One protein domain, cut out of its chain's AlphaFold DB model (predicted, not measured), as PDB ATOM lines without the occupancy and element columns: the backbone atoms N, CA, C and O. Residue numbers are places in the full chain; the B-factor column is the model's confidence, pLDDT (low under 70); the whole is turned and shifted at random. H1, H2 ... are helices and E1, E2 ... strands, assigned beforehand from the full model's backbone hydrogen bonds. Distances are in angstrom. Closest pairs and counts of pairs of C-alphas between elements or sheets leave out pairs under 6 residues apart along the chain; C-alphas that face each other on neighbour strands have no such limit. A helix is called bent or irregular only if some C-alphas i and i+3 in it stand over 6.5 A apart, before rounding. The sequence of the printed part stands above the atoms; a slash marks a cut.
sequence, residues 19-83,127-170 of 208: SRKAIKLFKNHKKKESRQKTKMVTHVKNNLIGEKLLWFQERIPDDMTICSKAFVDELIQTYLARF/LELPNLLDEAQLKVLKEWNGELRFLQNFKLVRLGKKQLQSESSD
ATOM      1  N   SER A  19      27.621  64.513  15.120       92.19
ATOM      2  CA  SER A  19      28.040  63.794  13.909       92.19
ATOM      3  C   SER A  19      27.250  62.492  13.708       92.19
ATOM      4  O   SER A  19      26.795  61.860  14.663       92.19
ATOM      5  N   ARG A  20      27.143  62.012  12.458       89.62
ATOM      6  CA  ARG A  20      26.510  60.709  12.152       89.62
ATOM      7  C   ARG A  20      27.142  59.554  12.945       89.62
ATOM      8  O   ARG A  20      26.435  58.642  13.371       89.62
ATOM      9  N   LYS A  21      28.466  59.605  13.156       89.62
ATOM     10  CA  LYS A  21      29.219  58.633  13.966       89.62
ATOM     11  C   LYS A  21      28.791  58.686  15.437       89.62
ATOM     12  O   LYS A  21      28.489  57.635  15.999       89.62
ATOM     13  N   ALA A  22      28.670  59.886  16.011       90.38
ATOM     14  CA  ALA A  22      28.199  60.090  17.381       90.38
ATOM     15  C   ALA A  22      26.758  59.610  17.589       90.38
ATOM     16  O   ALA A  22      26.494  58.832  18.502       90.38
ATOM     17  N   ILE A  23      25.839  59.973  16.688       90.56
ATOM     18  CA  ILE A  23      24.435  59.532  16.747       90.56
ATOM     19  C   ILE A  23      24.348  58.001  16.693       90.56
ATOM     20  O   ILE A  23      23.567  57.388  17.424       90.56
ATOM     21  N   LYS A  24      25.160  57.355  15.846       90.56
ATOM     22  CA  LYS A  24      25.209  55.890  15.752       90.56
ATOM     23  C   LYS A  24      25.759  55.251  17.029       90.56
ATOM     24  O   LYS A  24      25.197  54.254  17.482       90.56
ATOM     25  N   LEU A  25      26.816  55.817  17.618       90.88
ATOM     26  CA  LEU A  25      27.368  55.353  18.894       90.88
ATOM     27  C   LEU A  25      26.331  55.481  20.016       90.88
ATOM     28  O   LEU A  25      26.074  54.499  20.708       90.88
ATOM     29  N   PHE A  26      25.659  56.630  20.122       90.88
ATOM     30  CA  PHE A  26      24.602  56.862  21.107       90.88
ATOM     31  C   PHE A  26      23.437  55.874  20.957       90.88
ATOM     32  O   PHE A  26      23.019  55.254  21.933       90.88
ATOM     33  N   LYS A  27      22.948  55.643  19.729       92.31
ATOM     34  CA  LYS A  27      21.897  54.642  19.463       92.31
ATOM     35  C   LYS A  27      22.322  53.235  19.891       92.31
ATOM     36  O   LYS A  27      21.535  52.512  20.502       92.31
ATOM     37  N   ASN A  28      23.565  52.848  19.601       91.62
ATOM     38  CA  ASN A  28      24.107  51.556  20.021       91.62
ATOM     39  C   ASN A  28      24.232  51.456  21.545       91.62
ATOM     40  O   ASN A  28      23.895  50.415  22.108       91.62
ATOM     41  N   HIS A  29      24.682  52.525  22.206       92.69
ATOM     42  CA  HIS A  29      24.771  52.596  23.660       92.69
ATOM     43  C   HIS A  29      23.389  52.456  24.300       92.69
ATOM     44  O   HIS A  29      23.183  51.541  25.088       92.69
ATOM     45  N   LYS A  30      22.407  53.256  23.867       95.75
ATOM     46  CA  LYS A  30      21.019  53.182  24.346       95.75
ATOM     47  C   LYS A  30      20.419  51.782  24.166       95.75
ATOM     48  O   LYS A  30      19.740  51.273  25.053       95.75
ATOM     49  N   LYS A  31      20.706  51.114  23.041       95.75
ATOM     50  CA  LYS A  31      20.285  49.721  22.805       95.75
ATOM     51  C   LYS A  31      20.944  48.742  23.783       95.75
ATOM     52  O   LYS A  31      20.272  47.838  24.272       95.75
ATOM     53  N   LYS A  32      22.245  48.890  24.057       95.31
ATOM     54  CA  LYS A  32      22.953  48.070  25.054       95.31
ATOM     55  C   LYS A  32      22.399  48.317  26.456       95.31
ATOM     56  O   LYS A  32      22.092  47.354  27.142       95.31
ATOM     57  N   GLU A  33      22.213  49.575  26.836       97.00
ATOM     58  CA  GLU A  33      21.664  49.983  28.128       97.00
ATOM     59  C   GLU A  33      20.266  49.394  28.353       97.00
ATOM     60  O   GLU A  33      20.025  48.759  29.373       97.00
ATOM     61  N   SER A  34      19.367  49.503  27.370       96.88
ATOM     62  CA  SER A  34      18.035  48.893  27.440       96.88
ATOM     63  C   SER A  34      18.101  47.373  27.632       96.88
ATOM     64  O   SER A  34      17.395  46.838  28.482       96.88
ATOM     65  N   ARG A  35      19.002  46.676  26.922       96.50
ATOM     66  CA  ARG A  35      19.216  45.231  27.111       96.50
ATOM     67  C   ARG A  35      19.736  44.897  28.508       96.50
ATOM     68  O   ARG A  35      19.307  43.900  29.075       96.50
ATOM     69  N   GLN A  36      20.655  45.698  29.050       96.38
ATOM     70  CA  GLN A  36      21.150  45.500  30.413       96.38
ATOM     71  C   GLN A  36      20.037  45.724  31.437       96.38
ATOM     72  O   GLN A  36      19.870  44.893  32.319       96.38
ATOM     73  N   LYS A  37      19.200  46.757  31.265       96.62
ATOM     74  CA  LYS A  37      18.027  46.986  32.125       96.62
ATOM     75  C   LYS A  37      17.091  45.779  32.143       96.62
ATOM     76  O   LYS A  37      16.735  45.316  33.218       96.62
ATOM     77  N   THR A  38      16.754  45.211  30.983       96.38
ATOM     78  CA  THR A  38      15.925  43.994  30.922       96.38
ATOM     79  C   THR A  38      16.579  42.816  31.648       96.38
ATOM     80  O   THR A  38      15.911  42.140  32.421       96.38
ATOM     81  N   LYS A  39      17.889  42.600  31.459       96.25
ATOM     82  CA  LYS A  39      18.628  41.540  32.167       96.25
ATOM     83  C   LYS A  39      18.603  41.729  33.681       96.25
ATOM     84  O   LYS A  39      18.411  40.754  34.395       96.25
ATOM     85  N   MET A  40      18.770  42.961  34.158       96.12
ATOM     86  CA  MET A  40      18.703  43.281  35.586       96.12
ATOM     87  C   MET A  40      17.311  43.014  36.154       96.12
ATOM     88  O   MET A  40      17.207  42.393  37.202       96.12
ATOM     89  N   VAL A  41      16.242  43.385  35.443       96.56
ATOM     90  CA  VAL A  41      14.867  43.078  35.875       96.56
ATOM     91  C   VAL A  41      14.651  41.568  36.000       96.56
ATOM     92  O   VAL A  41      14.127  41.112  37.010       96.56
ATOM     93  N   THR A  42      15.075  40.779  35.009       94.62
ATOM     94  CA  THR A  42      14.988  39.313  35.087       94.62
ATOM     95  C   THR A  42      15.829  38.757  36.234       94.62
ATOM     96  O   THR A  42      15.360  37.890  36.962       94.62
ATOM     97  N   HIS A  43      17.041  39.274  36.436       94.94
ATOM     98  CA  HIS A  43      17.911  38.848  37.529       94.94
ATOM     99  C   HIS A  43      17.285  39.119  38.901       94.94
ATOM    100  O   HIS A  43      17.302  38.238  39.751       94.94
ATOM    101  N   VAL A  44      16.690  40.298  39.106       95.69
ATOM    102  CA  VAL A  44      15.990  40.648  40.353       95.69
ATOM    103  C   VAL A  44      14.801  39.718  40.596       95.69
ATOM    104  O   VAL A  44      14.624  39.241  41.710       95.69
ATOM    105  N   LYS A  45      14.021  39.397  39.555       93.88
ATOM    106  CA  LYS A  45      12.910  38.436  39.669       93.88
ATOM    107  C   LYS A  45      13.393  37.040  40.062       93.88
ATOM    108  O   LYS A  45      12.837  36.440  40.972       93.88
ATOM    109  N   ASN A  46      14.435  36.544  39.399       94.00
ATOM    110  CA  ASN A  46      15.003  35.234  39.705       94.00
ATOM    111  C   ASN A  46      15.612  35.202  41.107       94.00
ATOM    112  O   ASN A  46      15.449  34.210  41.803       94.00
ATOM    113  N   ASN A  47      16.276  36.278  41.533       95.19
ATOM    114  CA  ASN A  47      16.793  36.381  42.891       95.19
ATOM    115  C   ASN A  47      15.653  36.342  43.913       95.19
ATOM    116  O   ASN A  47      15.730  35.534  44.820       95.19
ATOM    117  N   LEU A  48      14.556  37.080  43.713       93.31
ATOM    118  CA  LEU A  48      13.402  37.022  44.619       93.31
ATOM    119  C   LEU A  48      12.835  35.599  44.761       93.31
ATOM    120  O   LEU A  48      12.527  35.169  45.869       93.31
ATOM    121  N   ILE A  49      12.721  34.863  43.651       93.56
ATOM    122  CA  ILE A  49      12.304  33.454  43.683       93.56
ATOM    123  C   ILE A  49      13.345  32.618  44.433       93.56
ATOM    124  O   ILE A  49      12.975  31.821  45.285       93.56
ATOM    125  N   GLY A  50      14.634  32.816  44.156       94.56
ATOM    126  CA  GLY A  50      15.715  32.082  44.806       94.56
ATOM    127  C   GLY A  50      15.764  32.284  46.321       94.56
ATOM    128  O   GLY A  50      15.794  31.299  47.046       94.56
ATOM    129  N   GLU A  51      15.686  33.528  46.798       93.88
ATOM    130  CA  GLU A  51      15.614  33.854  48.232       93.88
ATOM    131  C   GLU A  51      14.395  33.199  48.888       93.88
ATOM    132  O   GLU A  51      14.481  32.653  49.986       93.88
ATOM    133  N   LYS A  52      13.250  33.205  48.188       93.25
ATOM    134  CA  LYS A  52      12.047  32.513  48.651       93.25
ATOM    135  C   LYS A  52      12.326  31.020  48.817       93.25
ATOM    136  O   LYS A  52      12.062  30.490  49.886       93.25
ATOM    137  N   LEU A  53      12.872  30.351  47.799       93.62
ATOM    138  CA  LEU A  53      13.184  28.918  47.861       93.62
ATOM    139  C   LEU A  53      14.181  28.582  48.970       93.62
ATOM    140  O   LEU A  53      13.980  27.600  49.679       93.62
ATOM    141  N   LEU A  54      15.211  29.411  49.133       94.12
ATOM    142  CA  LEU A  54      16.243  29.229  50.148       94.12
ATOM    143  C   LEU A  54      15.646  29.295  51.558       94.12
ATOM    144  O   LEU A  54      15.916  28.427  52.380       94.12
ATOM    145  N   TRP A  55      14.738  30.247  51.804       95.00
ATOM    146  CA  TRP A  55      14.025  30.342  53.079       95.00
ATOM    147  C   TRP A  55      13.261  29.051  53.416       95.00
ATOM    148  O   TRP A  55      13.233  28.632  54.574       95.00
ATOM    149  N   PHE A  56      12.633  28.413  52.419       93.06
ATOM    150  CA  PHE A  56      11.940  27.136  52.624       93.06
ATOM    151  C   PHE A  56      12.929  25.992  52.847       93.06
ATOM    152  O   PHE A  56      12.710  25.182  53.741       93.06
ATOM    153  N   GLN A  57      14.017  25.943  52.076       92.44
ATOM    154  CA  GLN A  57      15.064  24.931  52.213       92.44
ATOM    155  C   GLN A  57      15.669  24.925  53.624       92.44
ATOM    156  O   GLN A  57      15.749  23.866  54.232       92.44
ATOM    157  N   GLU A  58      16.013  26.092  54.177       92.88
ATOM    158  CA  GLU A  58      16.621  26.231  55.514       92.88
ATOM    159  C   GLU A  58      15.728  25.742  56.664       92.88
ATOM    160  O   GLU A  58      16.211  25.452  57.757       92.88
ATOM    161  N   ARG A  59      14.411  25.683  56.447       91.44
ATOM    162  CA  ARG A  59      13.414  25.330  57.470       91.44
ATOM    163  C   ARG A  59      12.850  23.926  57.300       91.44
ATOM    164  O   ARG A  59      12.050  23.486  58.126       91.44
ATOM    165  N   ILE A  60      13.248  23.229  56.242       90.88
ATOM    166  CA  ILE A  60      12.915  21.827  56.032       90.88
ATOM    167  C   ILE A  60      14.009  20.987  56.702       90.88
ATOM    168  O   ILE A  60      15.179  21.155  56.374       90.88
ATOM    169  N   PRO A  61      13.662  20.065  57.617       86.31
ATOM    170  CA  PRO A  61      14.652  19.190  58.229       86.31
ATOM    171  C   PRO A  61      15.264  18.219  57.206       86.31
ATOM    172  O   PRO A  61      14.563  17.630  56.369       86.31
ATOM    173  N   ASP A  62      16.575  18.004  57.316       82.25
ATOM    174  CA  ASP A  62      17.350  17.154  56.401       82.25
ATOM    175  C   ASP A  62      16.881  15.693  56.397       82.25
ATOM    176  O   ASP A  62      16.925  15.033  55.357       82.25
ATOM    177  N   ASP A  63      16.316  15.222  57.507       78.94
ATOM    178  CA  ASP A  63      15.869  13.836  57.677       78.94
ATOM    179  C   ASP A  63      14.524  13.529  56.989       78.94
ATOM    180  O   ASP A  63      14.140  12.369  56.840       78.94
ATOM    181  N   MET A  64      13.779  14.551  56.548       78.75
ATOM    182  CA  MET A  64      12.422  14.362  56.020       78.75
ATOM    183  C   MET A  64      12.422  14.071  54.517       78.75
ATOM    184  O   MET A  64      12.857  14.897  53.720       78.75
ATOM    185  N   THR A  65      11.908  12.916  54.097       74.44
ATOM    186  CA  THR A  65      11.852  12.522  52.674       74.44
ATOM    187  C   THR A  65      10.596  13.009  51.953       74.44
ATOM    188  O   THR A  65      10.641  13.252  50.750       74.44
ATOM    189  N   ILE A  66       9.484  13.175  52.675       77.44
ATOM    190  CA  ILE A  66       8.196  13.629  52.135       77.44
ATOM    191  C   ILE A  66       7.585  14.619  53.123       77.44
ATOM    192  O   ILE A  66       7.439  14.299  54.302       77.44
ATOM    193  N   CYS A  67       7.191  15.803  52.650       83.06
ATOM    194  CA  CYS A  67       6.459  16.755  53.478       83.06
ATOM    195  C   CYS A  67       4.961  16.428  53.467       83.06
ATOM    196  O   CYS A  67       4.340  16.306  52.410       83.06
ATOM    197  N   SER A  68       4.356  16.326  54.652       88.69
ATOM    198  CA  SER A  68       2.896  16.257  54.774       88.69
ATOM    199  C   SER A  68       2.267  17.600  54.396       88.69
ATOM    200  O   SER A  68       2.844  18.654  54.662       88.69
ATOM    201  N   LYS A  69       1.053  17.587  53.837       89.69
ATOM    202  CA  LYS A  69       0.295  18.812  53.522       89.69
ATOM    203  C   LYS A  69       0.119  19.720  54.743       89.69
ATOM    204  O   LYS A  69       0.260  20.929  54.613       89.69
ATOM    205  N   ALA A  70      -0.105  19.142  55.925       90.44
ATOM    206  CA  ALA A  70      -0.211  19.902  57.172       90.44
ATOM    207  C   ALA A  70       1.100  20.624  57.525       90.44
ATOM    208  O   ALA A  70       1.085  21.799  57.877       90.44
ATOM    209  N   PHE A  71       2.239  19.946  57.348       90.88
ATOM    210  CA  PHE A  71       3.558  20.545  57.559       90.88
ATOM    211  C   PHE A  71       3.834  21.665  56.549       90.88
ATOM    212  O   PHE A  71       4.359  22.713  56.905       90.88
ATOM    213  N   VAL A  72       3.437  21.479  55.287       91.88
ATOM    214  CA  VAL A  72       3.566  22.520  54.259       91.88
ATOM    215  C   VAL A  72       2.696  23.742  54.584       91.88
ATOM    216  O   VAL A  72       3.160  24.865  54.402       91.88
ATOM    217  N   ASP A  73       1.473  23.552  55.091       92.81
ATOM    218  CA  ASP A  73       0.617  24.654  55.561       92.81
ATOM    219  C   ASP A  73       1.287  25.421  56.712       92.81
ATOM    220  O   ASP A  73       1.428  26.641  56.640       92.81
ATOM    221  N   GLU A  74       1.788  24.718  57.729       93.50
ATOM    222  CA  GLU A  74       2.511  25.322  58.858       93.50
ATOM    223  C   GLU A  74       3.759  26.098  58.401       93.50
ATOM    224  O   GLU A  74       4.007  27.234  58.825       93.50
ATOM    225  N   LEU A  75       4.523  25.522  57.474       93.56
ATOM    226  CA  LEU A  75       5.718  26.140  56.914       93.56
ATOM    227  C   LEU A  75       5.377  27.423  56.138       93.56
ATOM    228  O   LEU A  75       6.064  28.438  56.279       93.56
ATOM    229  N   ILE A  76       4.284  27.416  55.369       94.19
ATOM    230  CA  ILE A  76       3.778  28.608  54.675       94.19
ATOM    231  C   ILE A  76       3.275  29.656  55.673       94.19
ATOM    232  O   ILE A  76       3.544  30.844  55.497       94.19
ATOM    233  N   GLN A  77       2.576  29.264  56.736       93.75
ATOM    234  CA  GLN A  77       2.124  30.206  57.765       93.75
ATOM    235  C   GLN A  77       3.311  30.892  58.446       93.75
ATOM    236  O   GLN A  77       3.320  32.117  58.591       93.75
ATOM    237  N   THR A  78       4.359  30.128  58.748       95.12
ATOM    238  CA  THR A  78       5.620  30.658  59.276       95.12
ATOM    239  C   THR A  78       6.287  31.614  58.280       95.12
ATOM    240  O   THR A  78       6.818  32.653  58.675       95.12
ATOM    241  N   TYR A  79       6.213  31.327  56.975       95.19
ATOM    242  CA  TYR A  79       6.715  32.224  55.929       95.19
ATOM    243  C   TYR A  79       5.962  33.553  55.909       95.19
ATOM    244  O   TYR A  79       6.577  34.618  55.834       95.19
ATOM    245  N   LEU A  80       4.634  33.519  56.017       94.56
ATOM    246  CA  LEU A  80       3.793  34.719  56.030       94.56
ATOM    247  C   LEU A  80       4.006  35.578  57.290       94.56
ATOM    248  O   LEU A  80       3.843  36.801  57.230       94.56
ATOM    249  N   ALA A  81       4.396  34.957  58.405       95.25
ATOM    250  CA  ALA A  81       4.684  35.614  59.682       95.25
ATOM    251  C   ALA A  81       6.135  36.126  59.812       95.25
ATOM    252  O   ALA A  81       6.480  36.763  60.802       95.25
ATOM    253  N   ARG A  82       7.004  35.913  58.810       95.06
ATOM    254  CA  ARG A  82       8.456  36.191  58.916       95.06
ATOM    255  C   ARG A  82       8.851  37.639  59.237       95.06
ATOM    256  O   ARG A  82       9.992  37.877  59.612       95.06
ATOM    257  N   PHE A  83       7.951  38.601  59.034       95.25
ATOM    258  CA  PHE A  83       8.198  40.020  59.311       95.25
ATOM    259  C   PHE A  83       7.477  40.533  60.561       95.25
ATOM    260  O   PHE A  83       7.551  41.730  60.842       95.25
ATOM    261  N   LEU A 127       0.469  30.191  46.605       93.00
ATOM    262  CA  LEU A 127       1.842  30.669  46.477       93.00
ATOM    263  C   LEU A 127       2.624  29.773  45.518       93.00
ATOM    264  O   LEU A 127       2.565  28.550  45.613       93.00
ATOM    265  N   GLU A 128       3.396  30.384  44.621       92.19
ATOM    266  CA  GLU A 128       4.300  29.658  43.726       92.19
ATOM    267  C   GLU A 128       5.511  29.130  44.508       92.19
ATOM    268  O   GLU A 128       6.297  29.922  45.042       92.19
ATOM    269  N   LEU A 129       5.618  27.803  44.615       92.19
ATOM    270  CA  LEU A 129       6.637  27.071  45.369       92.19
ATOM    271  C   LEU A 129       6.990  25.755  44.655       92.19
ATOM    272  O   LEU A 129       6.173  25.249  43.888       92.19
ATOM    273  N   PRO A 130       8.167  25.153  44.891       90.75
ATOM    274  CA  PRO A 130       8.456  23.804  44.428       90.75
ATOM    275  C   PRO A 130       7.445  22.850  45.050       90.75
ATOM    276  O   PRO A 130       6.980  23.072  46.170       90.75
ATOM    277  N   ASN A 131       7.092  21.785  44.339       88.94
ATOM    278  CA  ASN A 131       6.185  20.791  44.893       88.94
ATOM    279  C   ASN A 131       6.838  20.047  46.074       88.94
ATOM    280  O   ASN A 131       7.507  19.040  45.875       88.94
ATOM    281  N   LEU A 132       6.623  20.535  47.298       87.31
ATOM    282  CA  LEU A 132       7.182  19.952  48.525       87.31
ATOM    283  C   LEU A 132       6.573  18.584  48.876       87.31
ATOM    284  O   LEU A 132       7.117  17.862  49.705       87.31
ATOM    285  N   LEU A 133       5.451  18.222  48.248       86.31
ATOM    286  CA  LEU A 133       4.795  16.925  48.437       86.31
ATOM    287  C   LEU A 133       5.458  15.809  47.613       86.31
ATOM    288  O   LEU A 133       5.174  14.637  47.839       86.31
ATOM    289  N   ASP A 134       6.306  16.163  46.641       90.38
ATOM    290  CA  ASP A 134       7.033  15.215  45.796       90.38
ATOM    291  C   ASP A 134       8.464  15.022  46.315       90.38
ATOM    292  O   ASP A 134       9.256  15.966  46.376       90.38
ATOM    293  N   GLU A 135       8.815  13.777  46.635       89.62
ATOM    294  CA  GLU A 135      10.145  13.392  47.118       89.62
ATOM    295  C   GLU A 135      11.251  13.802  46.129       89.62
ATOM    296  O   GLU A 135      12.326  14.249  46.538       89.62
ATOM    297  N   ALA A 136      10.999  13.690  44.820       90.31
ATOM    298  CA  ALA A 136      11.998  14.025  43.809       90.31
ATOM    299  C   ALA A 136      12.330  15.525  43.811       90.31
ATOM    300  O   ALA A 136      13.493  15.906  43.703       90.31
ATOM    301  N   GLN A 137      11.315  16.381  43.952       90.25
ATOM    302  CA  GLN A 137      11.513  17.829  44.041       90.25
ATOM    303  C   GLN A 137      12.149  18.235  45.368       90.25
ATOM    304  O   GLN A 137      12.980  19.140  45.384       90.25
ATOM    305  N   LEU A 138      11.812  17.544  46.459       89.62
ATOM    306  CA  LEU A 138      12.403  17.805  47.765       89.62
ATOM    307  C   LEU A 138      13.906  17.496  47.781       89.62
ATOM    308  O   LEU A 138      14.682  18.294  48.299       89.62
ATOM    309  N   LYS A 139      14.339  16.395  47.153       90.19
ATOM    310  CA  LYS A 139      15.771  16.072  46.990       90.19
ATOM    311  C   LYS A 139      16.517  17.156  46.218       90.19
ATOM    312  O   LYS A 139      17.547  17.633  46.681       90.19
ATOM    313  N   VAL A 140      15.955  17.604  45.092       91.00
ATOM    314  CA  VAL A 140      16.537  18.701  44.301       91.00
ATOM    315  C   VAL A 140      16.620  19.986  45.124       91.00
ATOM    316  O   VAL A 140      17.620  20.688  45.038       91.00
ATOM    317  N   LEU A 141      15.602  20.289  45.936       91.06
ATOM    318  CA  LEU A 141      15.608  21.464  46.806       91.06
ATOM    319  C   LEU A 141      16.682  21.377  47.892       91.06
ATOM    320  O   LEU A 141      17.327  22.380  48.161       91.06
ATOM    321  N   LYS A 142      16.912  20.197  48.472       89.62
ATOM    322  CA  LYS A 142      17.948  19.985  49.495       89.62
ATOM    323  C   LYS A 142      19.364  20.119  48.947       89.62
ATOM    324  O   LYS A 142      20.202  20.758  49.571       89.62
ATOM    325  N   GLU A 143      19.625  19.540  47.779       90.25
ATOM    326  CA  GLU A 143      20.942  19.583  47.129       90.25
ATOM    327  C   GLU A 143      21.255  20.948  46.499       90.25
ATOM    328  O   GLU A 143      22.391  21.220  46.102       90.25
ATOM    329  N   TRP A 144      20.252  21.816  46.374       92.06
ATOM    330  CA  TRP A 144      20.419  23.104  45.732       92.06
ATOM    331  C   TRP A 144      21.248  24.057  46.596       92.06
ATOM    332  O   TRP A 144      20.966  24.309  47.760       92.06
ATOM    333  N   ASN A 145      22.282  24.633  45.992       89.06
ATOM    334  CA  ASN A 145      23.242  25.531  46.634       89.06
ATOM    335  C   ASN A 145      22.868  27.022  46.513       89.06
ATOM    336  O   ASN A 145      23.730  27.887  46.666       89.06
ATOM    337  N   GLY A 146      21.625  27.338  46.137       88.19
ATOM    338  CA  GLY A 146      21.189  28.713  45.882       88.19
ATOM    339  C   GLY A 146      21.564  29.267  44.498       88.19
ATOM    340  O   GLY A 146      21.280  30.430  44.197       88.19
ATOM    341  N   GLU A 147      22.184  28.482  43.605       92.00
ATOM    342  CA  GLU A 147      22.552  28.987  42.280       92.00
ATOM    343  C   GLU A 147      21.316  29.207  41.383       92.00
ATOM    344  O   GLU A 147      20.617  28.272  40.979       92.00
ATOM    345  N   LEU A 148      21.092  30.469  40.992       90.44
ATOM    346  CA  LEU A 148      19.911  30.914  40.237       90.44
ATOM    347  C   LEU A 148      19.762  30.273  38.846       90.44
ATOM    348  O   LEU A 148      18.686  30.332  38.250       90.44
ATOM    349  N   ARG A 149      20.826  29.676  38.295       89.62
ATOM    350  CA  ARG A 149      20.779  28.988  36.992       89.62
ATOM    351  C   ARG A 149      19.921  27.731  37.038       89.62
ATOM    352  O   ARG A 149      19.308  27.384  36.033       89.62
ATOM    353  N   PHE A 150      19.862  27.079  38.197       90.31
ATOM    354  CA  PHE A 150      19.106  25.847  38.391       90.31
ATOM    355  C   PHE A 150      17.642  26.094  38.757       90.31
ATOM    356  O   PHE A 150      16.881  25.137  38.835       90.31
ATOM    357  N   LEU A 151      17.204  27.357  38.872       88.88
ATOM    358  CA  LEU A 151      15.795  27.688  39.123       88.88
ATOM    359  C   LEU A 151      14.844  27.083  38.083       88.88
ATOM    360  O   LEU A 151      13.737  26.682  38.418       88.88
ATOM    361  N   GLN A 152      15.293  26.962  36.832       89.19
ATOM    362  CA  GLN A 152      14.517  26.355  35.746       89.19
ATOM    363  C   GLN A 152      14.261  24.846  35.925       89.19
ATOM    364  O   GLN A 152      13.399  24.298  35.245       89.19
ATOM    365  N   ASN A 153      15.023  24.172  36.793       89.19
ATOM    366  CA  ASN A 153      14.892  22.735  37.031       89.19
ATOM    367  C   ASN A 153      13.780  22.419  38.045       89.19
ATOM    368  O   ASN A 153      13.315  21.281  38.104       89.19
ATOM    369  N   PHE A 154      13.351  23.409  38.835       90.88
ATOM    370  CA  PHE A 154      12.276  23.242  39.804       90.88
ATOM    371  C   PHE A 154      10.913  23.250  39.121       90.88
ATOM    372  O   PHE A 154      10.594  24.126  38.313       90.88
ATOM    373  N   LYS A 155      10.063  22.299  39.503       90.69
ATOM    374  CA  LYS A 155       8.645  22.297  39.145       90.69
ATOM    375  C   LYS A 155       7.891  23.162  40.146       90.69
ATOM    376  O   LYS A 155       7.485  22.687  41.207       90.69
ATOM    377  N   LEU A 156       7.730  24.437  39.800       91.81
ATOM    378  CA  LEU A 156       6.956  25.385  40.590       91.81
ATOM    379  C   LEU A 156       5.453  25.121  40.412       91.81
ATOM    380  O   LEU A 156       4.929  25.114  39.298       91.81
ATOM    381  N   VAL A 157       4.771  24.882  41.527       92.81
ATOM    382  CA  VAL A 157       3.333  24.629  41.641       92.81
ATOM    383  C   VAL A 157       2.732  25.694  42.557       92.81
ATOM    384  O   VAL A 157       3.400  26.223  43.445       92.81
ATOM    385  N   ARG A 158       1.461  26.041  42.339       93.00
ATOM    386  CA  ARG A 158       0.732  26.921  43.257       93.00
ATOM    387  C   ARG A 158       0.153  26.108  44.401       93.00
ATOM    388  O   ARG A 158      -0.657  25.220  44.153       93.00
ATOM    389  N   LEU A 159       0.564  26.435  45.621       91.75
ATOM    390  CA  LEU A 159       0.075  25.822  46.851       91.75
ATOM    391  C   LEU A 159      -0.831  26.819  47.572       91.75
ATOM    392  O   LEU A 159      -0.373  27.847  48.079       91.75
ATOM    393  N   GLY A 160      -2.135  26.550  47.551       91.12
ATOM    394  CA  GLY A 160      -3.145  27.386  48.199       91.12
ATOM    395  C   GLY A 160      -3.748  26.735  49.435       91.12
ATOM    396  O   GLY A 160      -3.811  25.509  49.541       91.12
ATOM    397  N   LYS A 161      -4.286  27.567  50.332       90.56
ATOM    398  CA  LYS A 161      -4.905  27.127  51.592       90.56
ATOM    399  C   LYS A 161      -5.940  26.012  51.400       90.56
ATOM    400  O   LYS A 161      -5.935  25.021  52.120       90.56
ATOM    401  N   LYS A 162      -6.793  26.129  50.377       87.62
ATOM    402  CA  LYS A 162      -7.844  25.137  50.081       87.62
ATOM    403  C   LYS A 162      -7.293  23.747  49.745       87.62
ATOM    404  O   LYS A 162      -7.904  22.763  50.129       87.62
ATOM    405  N   GLN A 163      -6.164  23.671  49.036       85.25
ATOM    406  CA  GLN A 163      -5.551  22.396  48.633       85.25
ATOM    407  C   GLN A 163      -4.831  21.702  49.790       85.25
ATOM    408  O   GLN A 163      -4.710  20.481  49.798       85.25
ATOM    409  N   LEU A 164      -4.314  22.485  50.737       85.00
ATOM    410  CA  LEU A 164      -3.597  21.970  51.901       85.00
ATOM    411  C   LEU A 164      -4.562  21.531  53.011       85.00
ATOM    412  O   LEU A 164      -4.255  20.601  53.748       85.00
ATOM    413  N   GLN A 165      -5.736  22.169  53.103       80.56
ATOM    414  CA  GLN A 165      -6.731  21.923  54.153       80.56
ATOM    415  C   GLN A 165      -7.838  20.923  53.772       80.56
ATOM    416  O   GLN A 165      -8.610  20.532  54.645       80.56
ATOM    417  N   SER A 166      -7.937  20.489  52.508       69.12
ATOM    418  CA  SER A 166      -8.999  19.573  52.055       69.12
ATOM    419  C   SER A 166      -8.929  18.168  52.678       69.12
ATOM    420  O   SER A 166      -9.973  17.562  52.903       69.12
ATOM    421  N   GLU A 167      -7.750  17.656  53.059       55.31
ATOM    422  CA  GLU A 167      -7.671  16.356  53.758       55.31
ATOM    423  C   GLU A 167      -8.322  16.378  55.148       55.31
ATOM    424  O   GLU A 167      -8.816  15.348  55.608       55.31
ATOM    425  N   SER A 168      -8.353  17.531  55.823       50.59
ATOM    426  CA  SER A 168      -8.949  17.637  57.159       50.59
ATOM    427  C   SER A 168     -10.456  17.360  57.129       50.59
ATOM    428  O   SER A 168     -11.004  16.823  58.090       50.59
ATOM    429  N   SER A 169     -11.130  17.699  56.022       44.59
ATOM    430  CA  SER A 169     -12.555  17.420  55.819       44.59
ATOM    431  C   SER A 169     -12.812  16.018  55.273       44.59
ATOM    432  O   SER A 169     -13.754  15.366  55.724       44.59
ATOM    433  N   ASP A 170     -11.964  15.515  54.375       40.72
ATOM    434  CA  ASP A 170     -12.207  14.232  53.704       40.72
ATOM    435  C   ASP A 170     -11.979  13.029  54.637       40.72
ATOM    436  O   ASP A 170     -12.712  12.041  54.571       40.72
TER     437      ASP A 170
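Overview. This is residues 19 to 83 and 127 to 170 of the 208 residues of the protein "translation machinery-associated protein 16" of Thrips palmi (UniProt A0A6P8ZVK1). One long straight helix, H1, runs into a small head: residues 19 to 42 stick out as a bare arm, and the rest of the domain gathers round the last part of H1. In the head, H3 and H4 pack on H1, E1 and E2 form a small two-stranded ribbon near it, and H2 folds back past its end with H5 packed on H2. The printed part has 109 residues, with five named helices and two named strands in the order H1 H2 E1 H3 H4 E2 H5, the strands antiparallel, and its class is mostly helix. The whole is extended, with a radius of gyration of the C-alphas of 20.2 A and spans of 74 by 27 by 25 A.

Arrangement. H1, residues 20 to 59, is close to but not clearly touching H2, residues 69 to 80; their closest C-alphas, those of Phe 56 and Leu 75, are 7.6 A apart. E1, residues 127 to 130, comes nearest to H1 at the C-alphas of Leu 53 and Leu 129, 7.2 A apart. H3, residues 135 to 143, only just touches H1, with 3 pairs of C-alphas within 8 A, the closest Gln 57 and Lys 142 at 6.3 A. H4, residues 148 to 153, touches residues 46 to 50 of H1 at a steep tilt of 67 degrees, the same way, closest at the C-alphas of Gly 50 and Leu 148, 6.3 A. E2, residues 156 to 159, is the antiparallel neighbour of E1, at 133 degrees between directions; N 129 and O 157 are 3.0 A apart and N 157 and O 129 2.8 A, both within hydrogen-bond range. H5, residues 161 to 170, touches residues 69 to 73 of H2, opposite ways at a shallow tilt of 32 degrees, only just short of steep; the closest C-alphas are those of Lys 69 and Leu 164, 5.3 A. H1 and H5 are apart. Every O i to N i+4 pair is within hydrogen-bond range in H2 and H3, against 35 of 36 in H1, 3 of 6 in H5 and 0 of 2 in H4, where 2 of 3 O i to N i+3 pairs are.

Along the chain. H1 begins at C-alpha 20, (26.510, 60.709, 12.152), and is 59.0 A long, ending at C-alpha 59, (13.414, 25.330, 57.470). H2 is 16.5 A long. H4 is irregular, but only just, with C-alphas 149 and 152 6.9 A apart; H5, 15.0 A long, is irregular, with C-alphas 164 and 167 7.2 A apart, and ends at C-alpha 170, (-12.207, 14.232, 53.704).

Size, cuts and confidence. The two C-alphas farthest apart, Ser 19 and Asp 170, are 75.2 A apart. Residues 84 to 126 are not printed, and the gap from C-alpha 83 to C-alpha 127 is 17.1 A. Of the links that are printed whole, none is long. The mean pLDDT of the printed part is 89.5, and residues 166 to 170 are under 70.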